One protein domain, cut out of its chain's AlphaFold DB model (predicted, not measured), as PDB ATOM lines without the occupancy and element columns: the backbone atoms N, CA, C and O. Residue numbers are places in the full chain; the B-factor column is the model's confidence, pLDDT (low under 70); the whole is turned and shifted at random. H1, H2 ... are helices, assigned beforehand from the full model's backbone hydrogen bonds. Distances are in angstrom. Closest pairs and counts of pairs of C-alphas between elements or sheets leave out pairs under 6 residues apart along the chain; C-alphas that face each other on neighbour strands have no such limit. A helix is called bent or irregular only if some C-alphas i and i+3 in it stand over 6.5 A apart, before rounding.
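AT A GLANCE: This is residues 23 to 84 and 99 to 160 of the 164 residues of the protein "Putative metallopeptidase DUF4344" of Litoreibacter meonggei (UniProt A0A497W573). Three helices, H2, H3 and H4, make an up-and-down bundle with H2 in the middle of the domain; the long H1 crosses H2 at a steep tilt on one side, and the short H5 and H6 pack on H4. The last helix, H7, is bent: its arm H7a makes a corner with the last residues of H4, and its arm H7b turns off at a steep tilt of 59 degrees to H7a, coming close to the end of H1 near Tyr 152 and then running on past it, so that residues 154 to 160 stick out. The printed part has 124 residues with seven named helices, H1 to H7 in order, and no named strand; the class is all helix. It is compact, with a radius of gyration of the C-alphas of 13.7 A and spans of 38 by 30 by 30 A.

IN THESE COORDINATES: H1, residues 23 to 43, begins at C-alpha 23 (-13.148, 17.593, 6.572) and is 29.8 A long. H2, residues 51 to 66, measures 22.3 A, and H3, residues 69 to 84, measures 23.7 A. H3 is neither bent nor irregular, but only just: C-alphas 80 and 83 are 6.0 A apart. H4, residues 102 to 116, spans 21.8 A from C-alpha 102 (-16.819, 10.839, 22.661). H5 is residues 122 to 127 and H6 residues 132 to 135. H7, residues 138 to 160, was assigned as one helix by its hydrogen bonds but is bent: C-alphas 148 and 151 are 7.0 A apart. Its arms are H7a, residues 138 to 148, 15.1 A, and H7b, residues 151 to 160, 15.3 A, ending at C-alpha 160 (-37.645, 33.551, 4.854).

HOW THE PARTS SIT: H4 is the hub, touching H2, H3, H5, H6 and H7a. H3 and H4 run opposite ways at a shallow tilt of 15 degrees, with Tyr 83 and Asp 102 the closest C-alphas, 5.3 A. H2 and H3 form a helical hairpin at 24 degrees, closest at C-alphas 63 and 72, 5.8 A. H1 touches H2 with residues 29 to 37 alone, at a steep tilt of 65 degrees; the closest C-alphas, Gly 36 and Ala 55, are 4.4 A apart. H7a touches H4, about perpendicular at 85 degrees, with C-alphas 115 and 139 closest at 3.8 A. H4 and H5 form a helical hairpin, closest at C-alphas 114 and 125, 6.3 A; H6 touches H4 at C-alphas 135 and 111, also 6.3 A. H7b touches no helix. Every O i to N i+4 pair is within hydrogen-bond range in H1, H2, H5 and H7a, against 9 of 12 in H3, 10 of 11 in H4 and 2 of 6 in H7b, which has 2 of 7 O i to N i+3 pairs within range; H6 is too short for an O i to N i+4 pair.

THE WHOLE: The two C-alphas farthest apart, those of Glu 133 and Val 160, are 40.8 A apart. Residues 85 to 98 are not printed, and C-alphas 84 and 99 are 13.1 A apart across the cut. Of the links that are printed whole, none is long. The mean pLDDT of the printed part is 94.1; residues 154 to 160 are under 70.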
ATOM      1  N   VAL A  23     -13.302  16.232   6.039       95.44
ATOM      2  CA  VAL A  23     -13.148  17.593   6.572       95.44
ATOM      3  C   VAL A  23     -14.406  18.427   6.324       95.44
ATOM      4  O   VAL A  23     -14.847  19.135   7.224       95.44
ATOM      5  N   GLU A  24     -14.998  18.349   5.133       96.88
ATOM      6  CA  GLU A  24     -16.229  19.074   4.801       96.88
ATOM      7  C   GLU A  24     -17.402  18.642   5.688       96.88
ATOM      8  O   GLU A  24     -18.078  19.501   6.256       96.88
ATOM      9  N   ALA A  25     -17.607  17.337   5.868       97.81
ATOM     10  CA  ALA A  25     -18.658  16.789   6.717       97.81
ATOM     11  C   ALA A  25     -18.516  17.245   8.175       97.81
ATOM     12  O   ALA A  25     -19.482  17.703   8.785       97.81
ATOM     13  N   ASN A  26     -17.298  17.205   8.719       97.56
ATOM     14  CA  ASN A  26     -17.026  17.647  10.086       97.56
ATOM     15  C   ASN A  26     -17.194  19.160  10.257       97.56
ATOM     16  O   ASN A  26     -17.772  19.606  11.244       97.56
ATOM     17  N   LEU A  27     -16.760  19.963   9.279       98.06
ATOM     18  CA  LEU A  27     -16.999  21.407   9.299       98.06
ATOM     19  C   LEU A  27     -18.494  21.740   9.261       98.06
ATOM     20  O   LEU A  27     -18.918  22.668   9.948       98.06
ATOM     21  N   LEU A  28     -19.287  21.001   8.480       98.38
ATOM     22  CA  LEU A  28     -20.740  21.165   8.441       98.38
ATOM     23  C   LEU A  28     -21.393  20.753   9.761       98.38
ATOM     24  O   LEU A  28     -22.201  21.515  10.286       98.38
ATOM     25  N   SER A  29     -21.019  19.596  10.314       98.19
ATOM     26  CA  SER A  29     -21.541  19.117  11.597       98.19
ATOM     27  C   SER A  29     -21.258  20.116  12.725       98.19
ATOM     28  O   SER A  29     -22.189  20.581  13.381       98.19
ATOM     29  N   ILE A  30     -20.004  20.570  12.858       98.31
ATOM     30  CA  ILE A  30     -19.610  21.600  13.834       98.31
ATOM     31  C   ILE A  30     -20.374  22.901  13.584       98.31
ATOM     32  O   ILE A  30     -20.915  23.496  14.509       98.31
ATOM     33  N   PHE A  31     -20.471  23.354  12.332       98.75
ATOM     34  CA  PHE A  31     -21.217  24.570  12.020       98.75
ATOM     35  C   PHE A  31     -22.685  24.482  12.460       98.75
ATOM     36  O   PHE A  31     -23.228  25.456  12.989       98.75
ATOM     37  N   TYR A  32     -23.338  23.337  12.258       98.62
ATOM     38  CA  TYR A  32     -24.720  23.147  12.683       98.62
ATOM     39  C   TYR A  32     -24.875  22.951  14.193       98.62
ATOM     40  O   TYR A  32     -25.880  23.399  14.745       98.62
ATOM     41  N   HIS A  33     -23.881  22.378  14.863       98.56
ATOM     42  CA  HIS A  33     -23.799  22.342  16.321       98.56
ATOM     43  C   HIS A  33     -23.746  23.772  16.896       98.56
ATOM     44  O   HIS A  33     -24.601  24.161  17.691       98.56
ATOM     45  N   GLU A  34     -22.852  24.622  16.384       98.56
ATOM     46  CA  GLU A  34     -22.756  26.033  16.795       98.56
ATOM     47  C   GLU A  34     -24.027  26.833  16.459       98.56
ATOM     48  O   GLU A  34     -24.458  27.722  17.199       98.56
ATOM     49  N   MET A  35     -24.685  26.497  15.345       97.44
ATOM     50  CA  MET A  35     -26.012  27.028  15.025       97.44
ATOM     51  C   MET A  35     -27.055  26.607  16.070       97.44
ATOM     52  O   MET A  35     -27.950  27.393  16.386       97.44
ATOM     53  N   GLY A  36     -26.940  25.396  16.619       97.62
ATOM     54  CA  GLY A  36     -27.714  24.917  17.761       97.62
ATOM     55  C   GLY A  36     -27.604  25.867  18.947       97.62
ATOM     56  O   GLY A  36     -28.625  26.418  19.359       97.62
ATOM     57  N   HIS A  37     -26.388  26.163  19.415       98.31
ATOM     58  CA  HIS A  37     -26.163  27.146  20.485       98.31
ATOM     59  C   HIS A  37     -26.760  28.518  20.162       98.31
ATOM     60  O   HIS A  37     -27.460  29.111  20.987       98.31
ATOM     61  N   ALA A  38     -26.567  29.009  18.934       97.62
ATOM     62  CA  ALA A  38     -27.139  30.286  18.515       97.62
ATOM     63  C   ALA A  38     -28.677  30.288  18.588       97.62
ATOM     64  O   ALA A  38     -29.282  31.277  19.003       97.62
ATOM     65  N   VAL A  39     -29.333  29.191  18.202       96.62
ATOM     66  CA  VAL A  39     -30.789  29.046  18.331       96.62
ATOM     67  C   VAL A  39     -31.212  28.993  19.798       96.62
ATOM     68  O   VAL A  39     -32.224  29.609  20.140       96.62
ATOM     69  N   ILE A  40     -30.465  28.283  20.649       96.94
ATOM     70  CA  ILE A  40     -30.749  28.163  22.085       96.94
ATOM     71  C   ILE A  40     -30.754  29.538  22.742       96.94
ATOM     72  O   ILE A  40     -31.754  29.901  23.365       96.94
ATOM     73  N   ASP A  41     -29.695  30.317  22.525       97.44
ATOM     74  CA  ASP A  41     -29.544  31.660  23.085       97.44
ATOM     75  C   ASP A  41     -30.610  32.625  22.539       97.44
ATOM     76  O   ASP A  41     -31.379  33.221  23.293       97.44
ATOM     77  N   LEU A  42     -30.742  32.726  21.210       96.44
ATOM     78  CA  LEU A  42     -31.616  33.723  20.581       96.44
ATOM     79  C   LEU A  42     -33.111  33.447  20.771       96.44
ATOM     80  O   LEU A  42     -33.918  34.382  20.726       96.44
ATOM     81  N   MET A  43     -33.505  32.179  20.900       95.31
ATOM     82  CA  MET A  43     -34.907  31.789  21.088       95.31
ATOM     83  C   MET A  43     -35.241  31.410  22.531       95.31
ATOM     84  O   MET A  43     -36.376  30.991  22.774       95.31
ATOM     85  N   GLU A  44     -34.289  31.569  23.457       95.19
ATOM     86  CA  GLU A  44     -34.410  31.202  24.872       95.19
ATOM     87  C   GLU A  44     -34.950  29.769  25.033       95.19
ATOM     88  O   GLU A  44     -35.918  29.510  25.758       95.19
ATOM     89  N   VAL A  45     -34.369  28.827  24.279       95.62
ATOM     90  CA  VAL A  45     -34.813  27.429  24.283       95.62
ATOM     91  C   VAL A  45     -34.552  26.842  25.673       95.62
ATOM     92  O   VAL A  45     -33.410  26.831  26.121       95.62
ATOM     93  N   PRO A  46     -35.577  26.331  26.380       94.62
ATOM     94  CA  PRO A  46     -35.349  25.696  27.667       94.62
ATOM     95  C   PRO A  46     -34.614  24.371  27.455       94.62
ATOM     96  O   PRO A  46     -35.135  23.481  26.781       94.62
ATOM     97  N   ILE A  47     -33.438  24.249  28.067       95.00
ATOM     98  CA  ILE A  47     -32.613  23.041  28.034       95.00
ATOM     99  C   ILE A  47     -32.769  22.267  29.339       95.00
ATOM    100  O   ILE A  47     -32.704  22.822  30.438       95.00
ATOM    101  N   TYR A  48     -32.986  20.964  29.202       91.56
ATOM    102  CA  TYR A  48     -32.899  19.993  30.281       91.56
ATOM    103  C   TYR A  48     -31.863  18.945  29.870       91.56
ATOM    104  O   TYR A  48     -32.004  18.359  28.802       91.56
ATOM    105  N   GLY A  49     -30.837  18.724  30.696       91.38
ATOM    106  CA  GLY A  49     -29.654  17.940  30.316       91.38
ATOM    107  C   GLY A  49     -28.463  18.832  29.957       91.38
ATOM    108  O   GLY A  49     -28.364  19.944  30.480       91.38
ATOM    109  N   GLN A  50     -27.563  18.334  29.105       94.56
ATOM    110  CA  GLN A  50     -26.402  19.082  28.610       94.56
ATOM    111  C   GLN A  50     -26.790  19.892  27.369       94.56
ATOM    112  O   GLN A  50     -27.516  19.401  26.506       94.56
ATOM    113  N   GLU A  51     -26.320  21.135  27.282       97.56
ATOM    114  CA  GLU A  51     -26.574  21.989  26.114       97.56
ATOM    115  C   GLU A  51     -25.881  21.449  24.858       97.56
ATOM    116  O   GLU A  51     -26.484  21.445  23.788       97.56
ATOM    117  N   GLU A  52     -24.676  20.899  25.024       98.00
ATOM    118  CA  GLU A  52     -23.880  20.269  23.964       98.00
ATOM    119  C   GLU A  52     -24.628  19.116  23.275       98.00
ATOM    120  O   GLU A  52     -24.683  19.053  22.050       98.00
ATOM    121  N   ASP A  53     -25.305  18.253  24.043       97.56
ATOM    122  CA  ASP A  53     -26.109  17.152  23.483       97.56
ATOM    123  C   ASP A  53     -27.297  17.690  22.663       97.56
ATOM    124  O   ASP A  53     -27.700  17.116  21.646       97.56
ATOM    125  N   ALA A  54     -27.878  18.815  23.095       97.56
ATOM    126  CA  ALA A  54     -28.953  19.473  22.361       97.56
ATOM    127  C   ALA A  54     -28.430  20.106  21.058       97.56
ATOM    128  O   ALA A  54     -29.112  20.031  20.032       97.56
ATOM    129  N   ALA A  55     -27.232  20.693  21.082       98.31
ATOM    130  CA  ALA A  55     -26.555  21.238  19.910       98.31
ATOM    131  C   ALA A  55     -26.174  20.139  18.896       98.31
ATOM    132  O   ALA A  55     -26.495  20.273  17.714       98.31
ATOM    133  N   ASP A  56     -25.622  19.009  19.352       98.50
ATOM    134  CA  ASP A  56     -25.366  17.823  18.516       98.50
ATOM    135  C   ASP A  56     -26.660  17.291  17.882       98.50
ATOM    136  O   ASP A  56     -26.724  17.029  16.679       98.50
ATOM    137  N   THR A  57     -27.738  17.214  18.669       98.19
ATOM    138  CA  THR A  57     -29.064  16.825  18.167       98.19
ATOM    139  C   THR A  57     -29.512  17.750  17.035       98.19
ATOM    140  O   THR A  57     -29.970  17.281  15.994       98.19
ATOM    141  N   MET A  58     -29.374  19.072  17.203       97.75
ATOM    142  CA  MET A  58     -29.711  20.034  16.150       97.75
ATOM    143  C   MET A  58     -28.886  19.797  14.881       97.75
ATOM    144  O   MET A  58     -29.440  19.888  13.782       97.75
ATOM    145  N   ALA A  59     -27.594  19.491  15.015       98.56
ATOM    146  CA  ALA A  59     -26.726  19.234  13.874       98.56
ATOM    147  C   ALA A  59     -27.246  18.077  13.014       98.56
ATOM    148  O   ALA A  59     -27.441  18.252  11.808       98.56
ATOM    149  N   VAL A  60     -27.584  16.948  13.641       98.62
ATOM    150  CA  VAL A  60     -28.167  15.783  12.957       98.62
ATOM    151  C   VAL A  60     -29.487  16.136  12.271       98.62
ATOM    152  O   VAL A  60     -29.673  15.818  11.098       98.62
ATOM    153  N   LEU A  61     -30.389  16.842  12.964       97.94
ATOM    154  CA  LEU A  61     -31.683  17.236  12.396       97.94
ATOM    155  C   LEU A  61     -31.536  18.166  11.183       97.94
ATOM    156  O   LEU A  61     -32.338  18.101  10.254       97.94
ATOM    157  N   LEU A  62     -30.545  19.062  11.187       97.38
ATOM    158  CA  LEU A  62     -30.286  19.957  10.058       97.38
ATOM    159  C   LEU A  62     -29.659  19.219   8.875       97.38
ATOM    160  O   LEU A  62     -30.041  19.500   7.741       97.38
ATOM    161  N   ILE A  63     -28.748  18.275   9.119       98.31
ATOM    162  CA  ILE A  63     -28.184  17.420   8.065       98.31
ATOM    163  C   ILE A  63     -29.302  16.608   7.402       98.31
ATOM    164  O   ILE A  63     -29.441  16.641   6.182       98.31
ATOM    165  N   ASP A  64     -30.151  15.966   8.203       97.62
ATOM    166  CA  ASP A  64     -31.308  15.205   7.729       97.62
ATOM    167  C   ASP A  64     -32.304  16.067   6.928       97.62
ATOM    168  O   ASP A  64     -32.779  15.669   5.868       97.62
ATOM    169  N   ALA A  65     -32.593  17.287   7.388       95.88
ATOM    170  CA  ALA A  65     -33.619  18.128   6.772       95.88
ATOM    171  C   ALA A  65     -33.162  18.924   5.535       95.88
ATOM    172  O   ALA A  65     -34.012  19.389   4.768       95.88
ATOM    173  N   LEU A  66     -31.860  19.191   5.381       96.12
ATOM    174  CA  LEU A  66     -31.342  20.121   4.364       96.12
ATOM    175  C   LEU A  66     -30.690  19.440   3.159       96.12
ATOM    176  O   LEU A  66     -30.483  20.108   2.142       96.12
ATOM    177  N   TYR A  67     -30.364  18.155   3.264       97.12
ATOM    178  CA  TYR A  67     -29.643  17.414   2.238       97.12
ATOM    179  C   TYR A  67     -30.505  16.285   1.674       97.12
ATOM    180  O   TYR A  67     -31.370  15.737   2.346       97.12
ATOM    181  N   GLU A  68     -30.264  15.946   0.409       97.62
ATOM    182  CA  GLU A  68     -30.828  14.735  -0.186       97.62
ATOM    183  C   GLU A  68     -30.167  13.497   0.437       97.62
ATOM    184  O   GLU A  68     -29.005  13.562   0.839       97.62
ATOM    185  N   GLU A  69     -30.885  12.373   0.460       97.25
ATOM    186  CA  GLU A  69     -30.536  11.173   1.237       97.25
ATOM    187  C   GLU A  69     -29.071  10.725   1.079       97.25
ATOM    188  O   GLU A  69     -28.355  10.648   2.071       97.25
ATOM    189  N   ASP A  70     -28.579  10.531  -0.150       98.06
ATOM    190  CA  ASP A  70     -27.191  10.098  -0.394       98.06
ATOM    191  C   ASP A  70     -26.150  11.066   0.208       98.06
ATOM    192  O   ASP A  70     -25.114  10.649   0.727       98.06
ATOM    193  N   ALA A  71     -26.413  12.374   0.136       98.19
ATOM    194  CA  ALA A  71     -25.518  13.390   0.683       98.19
ATOM    195  C   ALA A  71     -25.631  13.474   2.210       98.19
ATOM    196  O   ALA A  71     -24.616  13.638   2.883       98.19
ATOM    197  N   ALA A  72     -26.844  13.341   2.752       98.44
ATOM    198  CA  ALA A  72     -27.077  13.302   4.189       98.44
ATOM    199  C   ALA A  72     -26.357  12.103   4.827       98.44
ATOM    200  O   ALA A  72     -25.646  12.286   5.814       98.44
ATOM    201  N   GLN A  73     -26.463  10.910   4.224       98.69
ATOM    202  CA  GLN A  73     -25.758   9.710   4.682       98.69
ATOM    203  C   GLN A  73     -24.241   9.898   4.651       98.69
ATOM    204  O   GLN A  73     -23.580   9.612   5.644       98.69
ATOM    205  N   ALA A  74     -23.688  10.442   3.559       98.31
ATOM    206  CA  ALA A  74     -22.250  10.696   3.457       98.31
ATOM    207  C   ALA A  74     -21.748  11.669   4.540       98.31
ATOM    208  O   ALA A  74     -20.749  11.398   5.201       98.31
ATOM    209  N   ILE A  75     -22.467  12.776   4.765       98.69
ATOM    210  CA  ILE A  75     -22.110  13.753   5.802       98.69
ATOM    211  C   ILE A  75     -22.198  13.114   7.189       98.69
ATOM    212  O   ILE A  75     -21.255  13.231   7.965       98.69
ATOM    213  N   ALA A  76     -23.308  12.438   7.500       98.56
ATOM    214  CA  ALA A  76     -23.530  11.838   8.810       98.56
ATOM    215  C   ALA A  76     -22.514  10.731   9.121       98.56
ATOM    216  O   ALA A  76     -22.059  10.642  10.262       98.56
ATOM    217  N   TYR A  77     -22.143   9.932   8.119       98.44
ATOM    218  CA  TYR A  77     -21.125   8.893   8.230       98.44
ATOM    219  C   TYR A  77     -19.761   9.492   8.592       98.44
ATOM    220  O   TYR A  77     -19.172   9.139   9.614       98.44
ATOM    221  N   ASP A  78     -19.284  10.457   7.803       97.94
ATOM    222  CA  ASP A  78     -17.973  11.072   8.017       97.94
ATOM    223  C   ASP A  78     -17.914  11.896   9.312       97.94
ATOM    224  O   ASP A  78     -16.897  11.898  10.013       97.94
ATOM    225  N   SER A  79     -19.001  12.586   9.669       98.00
ATOM    226  CA  SER A  79     -19.057  13.363  10.909       98.00
ATOM    227  C   SER A  79     -19.150  12.488  12.158       98.00
ATOM    228  O   SER A  79     -18.696  12.921  13.212       98.00
ATOM    229  N   ALA A  80     -19.687  11.262  12.068       98.12
ATOM    230  CA  ALA A  80     -19.690  10.332  13.198       98.12
ATOM    231  C   ALA A  80     -18.251  10.043  13.643       98.12
ATOM    232  O   ALA A  80     -17.904  10.230  14.809       98.12
ATOM    233  N   PHE A  81     -17.370   9.698  12.700       95.56
ATOM    234  CA  PHE A  81     -15.951   9.477  12.994       95.56
ATOM    235  C   PHE A  81     -15.238  10.721  13.535       95.56
ATOM    236  O   PHE A  81     -14.219  10.575  14.201       95.56
ATOM    237  N   GLY A  82     -15.782  11.922  13.329       93.31
ATOM    238  CA  GLY A  82     -15.301  13.155  13.950       93.31
ATOM    239  C   GLY A  82     -15.178  13.099  15.470       93.31
ATOM    240  O   GLY A  82     -14.247  13.682  16.016       93.31
ATOM    241  N   TYR A  83     -16.077  12.370  16.138       93.06
ATOM    242  CA  TYR A  83     -16.067  12.237  17.595       93.06
ATOM    243  C   TYR A  83     -14.939  11.332  18.098       93.06
ATOM    244  O   TYR A  83     -14.352  11.612  19.128       93.06
ATOM    245  N   ILE A  84     -14.617  10.258  17.371       90.94
ATOM    246  CA  ILE A  84     -13.724   9.187  17.856       90.94
ATOM    247  C   ILE A  84     -12.371   9.130  17.134       90.94
ATOM    248  O   ILE A  84     -11.580   8.214  17.362       90.94
ATOM    249  N   HIS A  99     -18.939  18.256  27.386       91.19
ATOM    250  CA  HIS A  99     -19.370  17.276  26.410       91.19
ATOM    251  C   HIS A  99     -19.513  15.901  27.060       91.19
ATOM    252  O   HIS A  99     -18.755  15.520  27.958       91.19
ATOM    253  N   GLY A 100     -20.469  15.116  26.559       91.75
ATOM    254  CA  GLY A 100     -20.504  13.689  26.858       91.75
ATOM    255  C   GLY A 100     -19.239  12.973  26.353       91.75
ATOM    256  O   GLY A 100     -18.567  13.487  25.460       91.75
ATOM    257  N   PRO A 101     -18.931  11.773  26.880       94.12
ATOM    258  CA  PRO A 101     -17.866  10.926  26.346       94.12
ATOM    259  C   PRO A 101     -17.974  10.755  24.828       94.12
ATOM    260  O   PRO A 101     -19.073  10.527  24.313       94.12
ATOM    261  N   ASP A 102     -16.849  10.806  24.125       93.69
ATOM    262  CA  ASP A 102     -16.819  10.839  22.661       93.69
ATOM    263  C   ASP A 102     -17.506   9.633  22.011       93.69
ATOM    264  O   ASP A 102     -18.308   9.797  21.090       93.69
ATOM    265  N   GLU A 103     -17.316   8.420  22.537       94.75
ATOM    266  CA  GLU A 103     -18.023   7.240  22.034       94.75
ATOM    267  C   GLU A 103     -19.537   7.316  22.270       94.75
ATOM    268  O   GLU A 103     -20.323   6.801  21.473       94.75
ATOM    269  N   GLN A 104     -19.983   7.970  23.346       96.00
ATOM    270  CA  GLN A 104     -21.410   8.189  23.567       96.00
ATOM    271  C   GLN A 104     -21.974   9.180  22.546       96.00
ATOM    272  O   GLN A 104     -23.058   8.942  22.013       96.00
ATOM    273  N   ARG A 105     -21.235  10.251  22.235       97.06
ATOM    274  CA  ARG A 105     -21.614  11.225  21.201       97.06
ATOM    275  C   ARG A 105     -21.661  10.582  19.819       97.06
ATOM    276  O   ARG A 105     -22.661  10.742  19.126       97.06
ATOM    277  N   TYR A 106     -20.671   9.751  19.485       98.06
ATOM    278  CA  TYR A 106     -20.664   8.920  18.280       98.06
ATOM    279  C   TYR A 106     -21.954   8.103  18.151       98.06
ATOM    280  O   TYR A 106     -22.687   8.243  17.174       98.06
ATOM    281  N   TYR A 107     -22.285   7.283  19.154       98.62
ATOM    282  CA  TYR A 107     -23.465   6.421  19.062       98.62
ATOM    283  C   TYR A 107     -24.782   7.198  19.106       98.62
ATOM    284  O   TYR A 107     -25.758   6.754  18.503       98.62
ATOM    285  N   ASN A 108     -24.833   8.347  19.780       98.56
ATOM    286  CA  ASN A 108     -26.005   9.220  19.757       98.56
ATOM    287  C   ASN A 108     -26.212   9.849  18.377       98.56
ATOM    288  O   ASN A 108     -27.336   9.840  17.884       98.56
ATOM    289  N   HIS A 109     -25.143  10.322  17.734       98.75
ATOM    290  CA  HIS A 109     -25.179  10.857  16.373       98.75
ATOM    291  C   HIS A 109     -25.685   9.812  15.373       98.75
ATOM    292  O   HIS A 109     -26.644  10.066  14.644       98.75
ATOM    293  N   VAL A 110     -25.096   8.610  15.390       98.88
ATOM    294  CA  VAL A 110     -25.495   7.507  14.500       98.88
ATOM    295  C   VAL A 110     -26.937   7.084  14.759       98.88
ATOM    296  O   VAL A 110     -27.715   6.965  13.818       98.88
ATOM    297  N   CYS A 111     -27.313   6.896  16.027       98.94
ATOM    298  CA  CYS A 111     -28.668   6.511  16.402       98.94
ATOM    299  C   CYS A 111     -29.698   7.537  15.932       98.94
ATOM    300  O   CYS A 111     -30.675   7.181  15.277       98.94
ATOM    301  N   LEU A 112     -29.466   8.817  16.220       98.81
ATOM    302  CA  LEU A 112     -30.411   9.866  15.881       98.81
ATOM    303  C   LEU A 112     -30.577  10.006  14.362       98.81
ATOM    304  O   LEU A 112     -31.698  10.167  13.887       98.81
ATOM    305  N   PHE A 113     -29.486   9.900  13.596       98.88
ATOM    306  CA  PHE A 113     -29.552   9.953  12.137       98.88
ATOM    307  C   PHE A 113     -30.235   8.710  11.547       98.88
ATOM    308  O   PHE A 113     -31.098   8.842  10.680       98.88
ATOM    309  N   TYR A 114     -29.917   7.511  12.043       98.88
ATOM    310  CA  TYR A 114     -30.593   6.268  11.655       98.88
ATOM    311  C   TYR A 114     -32.103   6.326  11.928       98.88
ATOM    312  O   TYR A 114     -32.903   5.954  11.073       98.88
ATOM    313  N   GLY A 115     -32.497   6.859  13.088       98.81
ATOM    314  CA  GLY A 115     -33.888   6.949  13.526       98.81
ATOM    315  C   GLY A 115     -34.807   7.786  12.634       98.81
ATOM    316  O   GLY A 115     -36.018   7.606  12.695       98.81
ATOM    317  N   ALA A 116     -34.270   8.672  11.791       98.44
ATOM    318  CA  ALA A 116     -35.094   9.472  10.883       98.44
ATOM    319  C   ALA A 116     -35.692   8.655   9.723       98.44
ATOM    320  O   ALA A 116     -36.789   8.961   9.257       98.44
ATOM    321  N   ASP A 117     -34.965   7.635   9.252       98.50
ATOM    322  CA  ASP A 117     -35.421   6.687   8.231       98.50
ATOM    323  C   ASP A 117     -34.682   5.350   8.391       98.50
ATOM    324  O   ASP A 117     -33.661   5.070   7.753       98.50
ATOM    325  N   ILE A 118     -35.233   4.495   9.251       98.19
ATOM    326  CA  ILE A 118     -34.646   3.196   9.595       98.19
ATOM    327  C   ILE A 118     -34.557   2.227   8.407       98.19
ATOM    328  O   ILE A 118     -33.821   1.245   8.467       98.19
ATOM    329  N   HIS A 119     -35.319   2.471   7.336       97.81
ATOM    330  CA  HIS A 119     -35.324   1.624   6.146       97.81
ATOM    331  C   HIS A 119     -34.271   2.067   5.135       97.81
ATOM    332  O   HIS A 119     -33.630   1.220   4.517       97.81
ATOM    333  N   ALA A 120     -34.088   3.375   4.955       97.88
ATOM    334  CA  ALA A 120     -33.076   3.910   4.050       97.88
ATOM    335  C   ALA A 120     -31.652   3.822   4.623       97.88
ATOM    336  O   ALA A 120     -30.691   3.827   3.853       97.88
ATOM    337  N   ARG A 121     -31.509   3.737   5.954       98.62
ATOM    338  CA  ARG A 121     -30.224   3.897   6.663       98.62
ATOM    339  C   ARG A 121     -29.733   2.639   7.386       98.62
ATOM    340  O   ARG A 121     -28.803   2.729   8.181       98.62
ATOM    341  N   GLU A 122     -30.328   1.475   7.111       98.44
ATOM    342  CA  GLU A 122     -29.921   0.182   7.694       98.44
ATOM    343  C   GLU A 122     -28.441  -0.130   7.415       98.44
ATOM    344  O   GLU A 122     -27.686  -0.385   8.347       98.44
ATOM    345  N   GLU A 123     -28.002  -0.012   6.155       98.31
ATOM    346  CA  GLU A 123     -26.606  -0.269   5.760       98.31
ATOM    347  C   GLU A 123     -25.627   0.685   6.462       98.31
ATOM    348  O   GLU A 123     -24.603   0.250   6.981       98.31
ATOM    349  N   LEU A 124     -25.976   1.973   6.567       98.38
ATOM    350  CA  LEU A 124     -25.167   2.964   7.282       98.38
ATOM    351  C   LEU A 124     -25.043   2.633   8.776       98.38
ATOM    352  O   LEU A 124     -23.960   2.764   9.345       98.38
ATOM    353  N   ALA A 125     -26.135   2.220   9.424       98.50
ATOM    354  CA  ALA A 125     -26.121   1.860  10.839       98.50
ATOM    355  C   ALA A 125     -25.270   0.610  11.105       98.50
ATOM    356  O   ALA A 125     -24.504   0.590  12.074       98.50
ATOM    357  N   ASP A 126     -25.366  -0.394  10.229       98.44
ATOM    358  CA  ASP A 126     -24.550  -1.608  10.287       98.44
ATOM    359  C   ASP A 126     -23.057  -1.292  10.094       98.44
ATOM    360  O   ASP A 126     -22.225  -1.733  10.893       98.44
ATOM    361  N   ASP A 127     -22.712  -0.483   9.087       98.38
ATOM    362  CA  ASP A 127     -21.326  -0.100   8.784       98.38
ATOM    363  C   ASP A 127     -20.691   0.728   9.910       98.38
ATOM    364  O   ASP A 127     -19.522   0.527  10.259       98.38
ATOM    365  N   LEU A 128     -21.466   1.622  10.533       98.06
ATOM    366  CA  LEU A 128     -21.041   2.414  11.692       98.06
ATOM    367  C   LEU A 128     -21.092   1.626  13.012       98.06
ATOM    368  O   LEU A 128     -20.725   2.156  14.066       98.06
ATOM    369  N   GLY A 129     -21.508   0.356  12.975       98.38
ATOM    370  CA  GLY A 129     -21.486  -0.553  14.116       98.38
ATOM    371  C   GLY A 129     -22.483  -0.193  15.216       98.38
ATOM    372  O   GLY A 129     -22.172  -0.394  16.394       98.38
ATOM    373  N   LEU A 130     -23.652   0.352  14.861       98.56
ATOM    374  CA  LEU A 130     -24.729   0.646  15.807       98.56
ATOM    375  C   LEU A 130     -25.230  -0.664  16.449       98.56
ATOM    376  O   LEU A 130     -25.737  -1.535  15.740       98.56
ATOM    377  N   PRO A 131     -25.123  -0.844  17.779       98.44
ATOM    378  CA  PRO A 131     -25.594  -2.069  18.417       98.44
ATOM    379  C   PRO A 131     -27.109  -2.251  18.229       98.44
ATOM    380  O   PRO A 131     -27.843  -1.273  18.405       98.44
ATOM    381  N   PRO A 132     -27.611  -3.474  17.967       97.88
ATOM    382  CA  PRO A 132     -29.044  -3.716  17.801       97.88
ATOM    383  C   PRO A 132     -29.875  -3.220  18.987       97.88
ATOM    384  O   PRO A 132     -30.923  -2.617  18.793       97.88
ATOM    385  N   GLU A 133     -29.376  -3.387  20.215       98.00
ATOM    386  CA  GLU A 133     -30.060  -2.916  21.422       98.00
ATOM    387  C   GLU A 133     -30.111  -1.381  21.520       98.00
ATOM    388  O   GLU A 133     -31.017  -0.839  22.145       98.00
ATOM    389  N   ARG A 134     -29.147  -0.666  20.916       98.25
ATOM    390  CA  ARG A 134     -29.172   0.804  20.821       98.25
ATOM    391  C   ARG A 134     -30.157   1.260  19.746       98.25
ATOM    392  O   ARG A 134     -30.829   2.264  19.960       98.25
ATOM    393  N   ALA A 135     -30.229   0.526  18.633       98.56
ATOM    394  CA  ALA A 135     -31.085   0.825  17.487       98.56
ATOM    395  C   ALA A 135     -32.586   0.801  17.829       98.56
ATOM    396  O   ALA A 135     -33.351   1.571  17.249       98.56
ATOM    397  N   GLU A 136     -33.000  -0.031  18.796       98.50
ATOM    398  CA  GLU A 136     -34.407  -0.210  19.201       98.50
ATOM    399  C   GLU A 136     -35.132   1.095  19.561       98.50
ATOM    400  O   GLU A 136     -36.336   1.191  19.339       98.50
ATOM    401  N   SER A 137     -34.430   2.090  20.114       98.38
ATOM    402  CA  SER A 137     -35.033   3.359  20.548       98.38
ATOM    403  C   SER A 137     -34.787   4.529  19.592       98.38
ATOM    404  O   SER A 137     -35.273   5.628  19.846       98.38
ATOM    405  N   CYS A 138     -34.049   4.326  18.499       98.88
ATOM    406  CA  CYS A 138     -33.576   5.430  17.664       98.88
ATOM    407  C   CYS A 138     -34.694   6.175  16.923       98.88
ATOM    408  O   CYS A 138     -34.660   7.403  16.867       98.88
ATOM    409  N   GLU A 139     -35.701   5.464  16.401       98.69
ATOM    410  CA  GLU A 139     -36.874   6.084  15.759       98.69
ATOM    411  C   GLU A 139     -37.634   6.977  16.759       98.69
ATOM    412  O   GLU A 139     -37.846   8.165  16.509       98.69
ATOM    413  N   ASP A 140     -37.921   6.454  17.958       98.75
ATOM    414  CA  ASP A 140     -38.575   7.200  19.044       98.75
ATOM    415  C   ASP A 140     -37.749   8.418  19.507       98.75
ATOM    416  O   ASP A 140     -38.304   9.458  19.880       98.75
ATOM    417  N   GLU A 141     -36.419   8.305  19.535       98.62
ATOM    418  CA  GLU A 141     -35.511   9.400  19.898       98.62
ATOM    419  C   GLU A 141     -35.487  10.501  18.834       98.62
ATOM    420  O   GLU A 141     -35.547  11.686  19.184       98.62
ATOM    421  N   TYR A 142     -35.480  10.141  17.549       98.44
ATOM    422  CA  TYR A 142     -35.594  11.108  16.459       98.44
ATOM    423  C   TYR A 142     -36.946  11.835  16.489       98.44
ATOM    424  O   TYR A 142     -36.994  13.068  16.397       98.44
ATOM    425  N   GLU A 143     -38.051  11.116  16.709       97.88
ATOM    426  CA  GLU A 143     -39.373  11.735  16.856       97.88
ATOM    427  C   GLU A 143     -39.415  12.739  18.020       97.88
ATOM    428  O   GLU A 143     -39.949  13.849  17.886       97.88
ATOM    429  N   GLN A 144     -38.809  12.391  19.160       97.44
ATOM    430  CA  GLN A 144     -38.682  13.287  20.314       97.44
ATOM    431  C   GLN A 144     -37.817  14.514  20.005       97.44
ATOM    432  O   GLN A 144     -38.169  15.637  20.403       97.44
ATOM    433  N   ALA A 145     -36.718  14.333  19.274       96.88
ATOM    434  CA  ALA A 145     -35.847  15.418  18.842       96.88
ATOM    435  C   ALA A 145     -36.597  16.397  17.925       96.88
ATOM    436  O   ALA A 145     -36.622  17.602  18.196       96.88
ATOM    437  N   ILE A 146     -37.307  15.899  16.907       95.31
ATOM    438  CA  ILE A 146     -38.139  16.722  16.018       95.31
ATOM    439  C   ILE A 146     -39.286  17.397  16.773       95.31
ATOM    440  O   ILE A 146     -39.600  18.559  16.498       95.31
ATOM    441  N   ALA A 147     -39.916  16.734  17.744       94.25
ATOM    442  CA  ALA A 147     -40.954  17.359  18.562       94.25
ATOM    443  C   ALA A 147     -40.400  18.537  19.391       94.25
ATOM    444  O   ALA A 147     -41.060  19.576  19.522       94.25
ATOM    445  N   SER A 148     -39.176  18.399  19.903       93.75
ATOM    446  CA  SER A 148     -38.498  19.405  20.729       93.75
ATOM    447  C   SER A 148     -38.001  20.596  19.904       93.75
ATOM    448  O   SER A 148     -38.274  21.754  20.250       93.75
ATOM    449  N   TRP A 149     -37.341  20.321  18.776       94.00
ATOM    450  CA  TRP A 149     -36.702  21.318  17.916       94.00
ATOM    451  C   TRP A 149     -37.602  21.879  16.816       94.00
ATOM    452  O   TRP A 149     -37.473  23.040  16.421       94.00
ATOM    453  N   GLY A 150     -38.571  21.099  16.339       84.56
ATOM    454  CA  GLY A 150     -39.371  21.413  15.156       84.56
ATOM    455  C   GLY A 150     -40.159  22.720  15.258       84.56
ATOM    456  O   GLY A 150     -40.399  23.381  14.245       84.56
ATOM    457  N   LYS A 151     -40.527  23.160  16.469       86.19
ATOM    458  CA  LYS A 151     -41.158  24.478  16.689       86.19
ATOM    459  C   LYS A 151     -40.228  25.657  16.369       86.19
ATOM    460  O   LYS A 151     -40.715  26.706  15.948       86.19
ATOM    461  N   TYR A 152     -38.919  25.486  16.532       87.19
ATOM    462  CA  TYR A 152     -37.908  26.507  16.256       87.19
ATOM    463  C   TYR A 152     -37.474  26.469  14.783       87.19
ATOM    464  O   TYR A 152     -37.333  27.519  14.156       87.19
ATOM    465  N   LEU A 153     -37.418  25.272  14.186       80.62
ATOM    466  CA  LEU A 153     -37.101  25.064  12.766       80.62
ATOM    467  C   LEU A 153     -38.221  25.522  11.810       80.62
ATOM    468  O   LEU A 153     -37.967  26.069  10.740       80.62
ATOM    469  N   LYS A 154     -39.497  25.377  12.189       68.50
ATOM    470  CA  LYS A 154     -40.629  25.852  11.362       68.50
ATOM    471  C   LYS A 154     -40.758  27.381  11.335       68.50
ATOM    472  O   LYS A 154     -41.308  27.939  10.387       68.50
ATOM    473  N   ARG A 155     -40.256  28.081  12.359       54.34
ATOM    474  CA  ARG A 155     -40.349  29.547  12.455       54.34
ATOM    475  C   ARG A 155     -39.387  30.258  11.496       54.34
ATOM    476  O   ARG A 155     -39.736  31.321  10.982       54.34
ATOM    477  N   SER A 156     -38.227  29.669  11.204       50.47
ATOM    478  CA  SER A 156     -37.227  30.243  10.290       50.47
ATOM    479  C   SER A 156     -37.677  30.185   8.824       50.47
ATOM    480  O   SER A 156     -37.558  31.174   8.102       50.47
ATOM    481  N   THR A 157     -38.316  29.092   8.392       44.31
ATOM    482  CA  THR A 157     -38.835  28.961   7.015       44.31
ATOM    483  C   THR A 157     -40.003  29.911   6.716       44.31
ATOM    484  O   THR A 157     -40.120  30.419   5.597       44.31
ATOM    485  N   ALA A 158     -40.838  30.223   7.711       38.34
ATOM    486  CA  ALA A 158     -41.899  31.222   7.578       38.34
ATOM    487  C   ALA A 158     -41.351  32.661   7.467       38.34
ATOM    488  O   ALA A 158     -41.894  33.460   6.706       38.34
ATOM    489  N   ALA A 159     -40.259  32.987   8.171       39.19
ATOM    490  CA  ALA A 159     -39.613  34.302   8.102       39.19
ATOM    491  C   ALA A 159     -38.881  34.541   6.766       39.19
ATOM    492  O   ALA A 159     -38.921  35.650   6.229       39.19
ATOM    493  N   VAL A 160     -38.288  33.493   6.182       43.09
ATOM    494  CA  VAL A 160     -37.645  33.551   4.854       43.09
ATOM    495  C   VAL A 160     -38.676  33.756   3.737       43.09
ATOM    496  O   VAL A 160     -38.421  34.503   2.800       43.09
TER     497      VAL A 160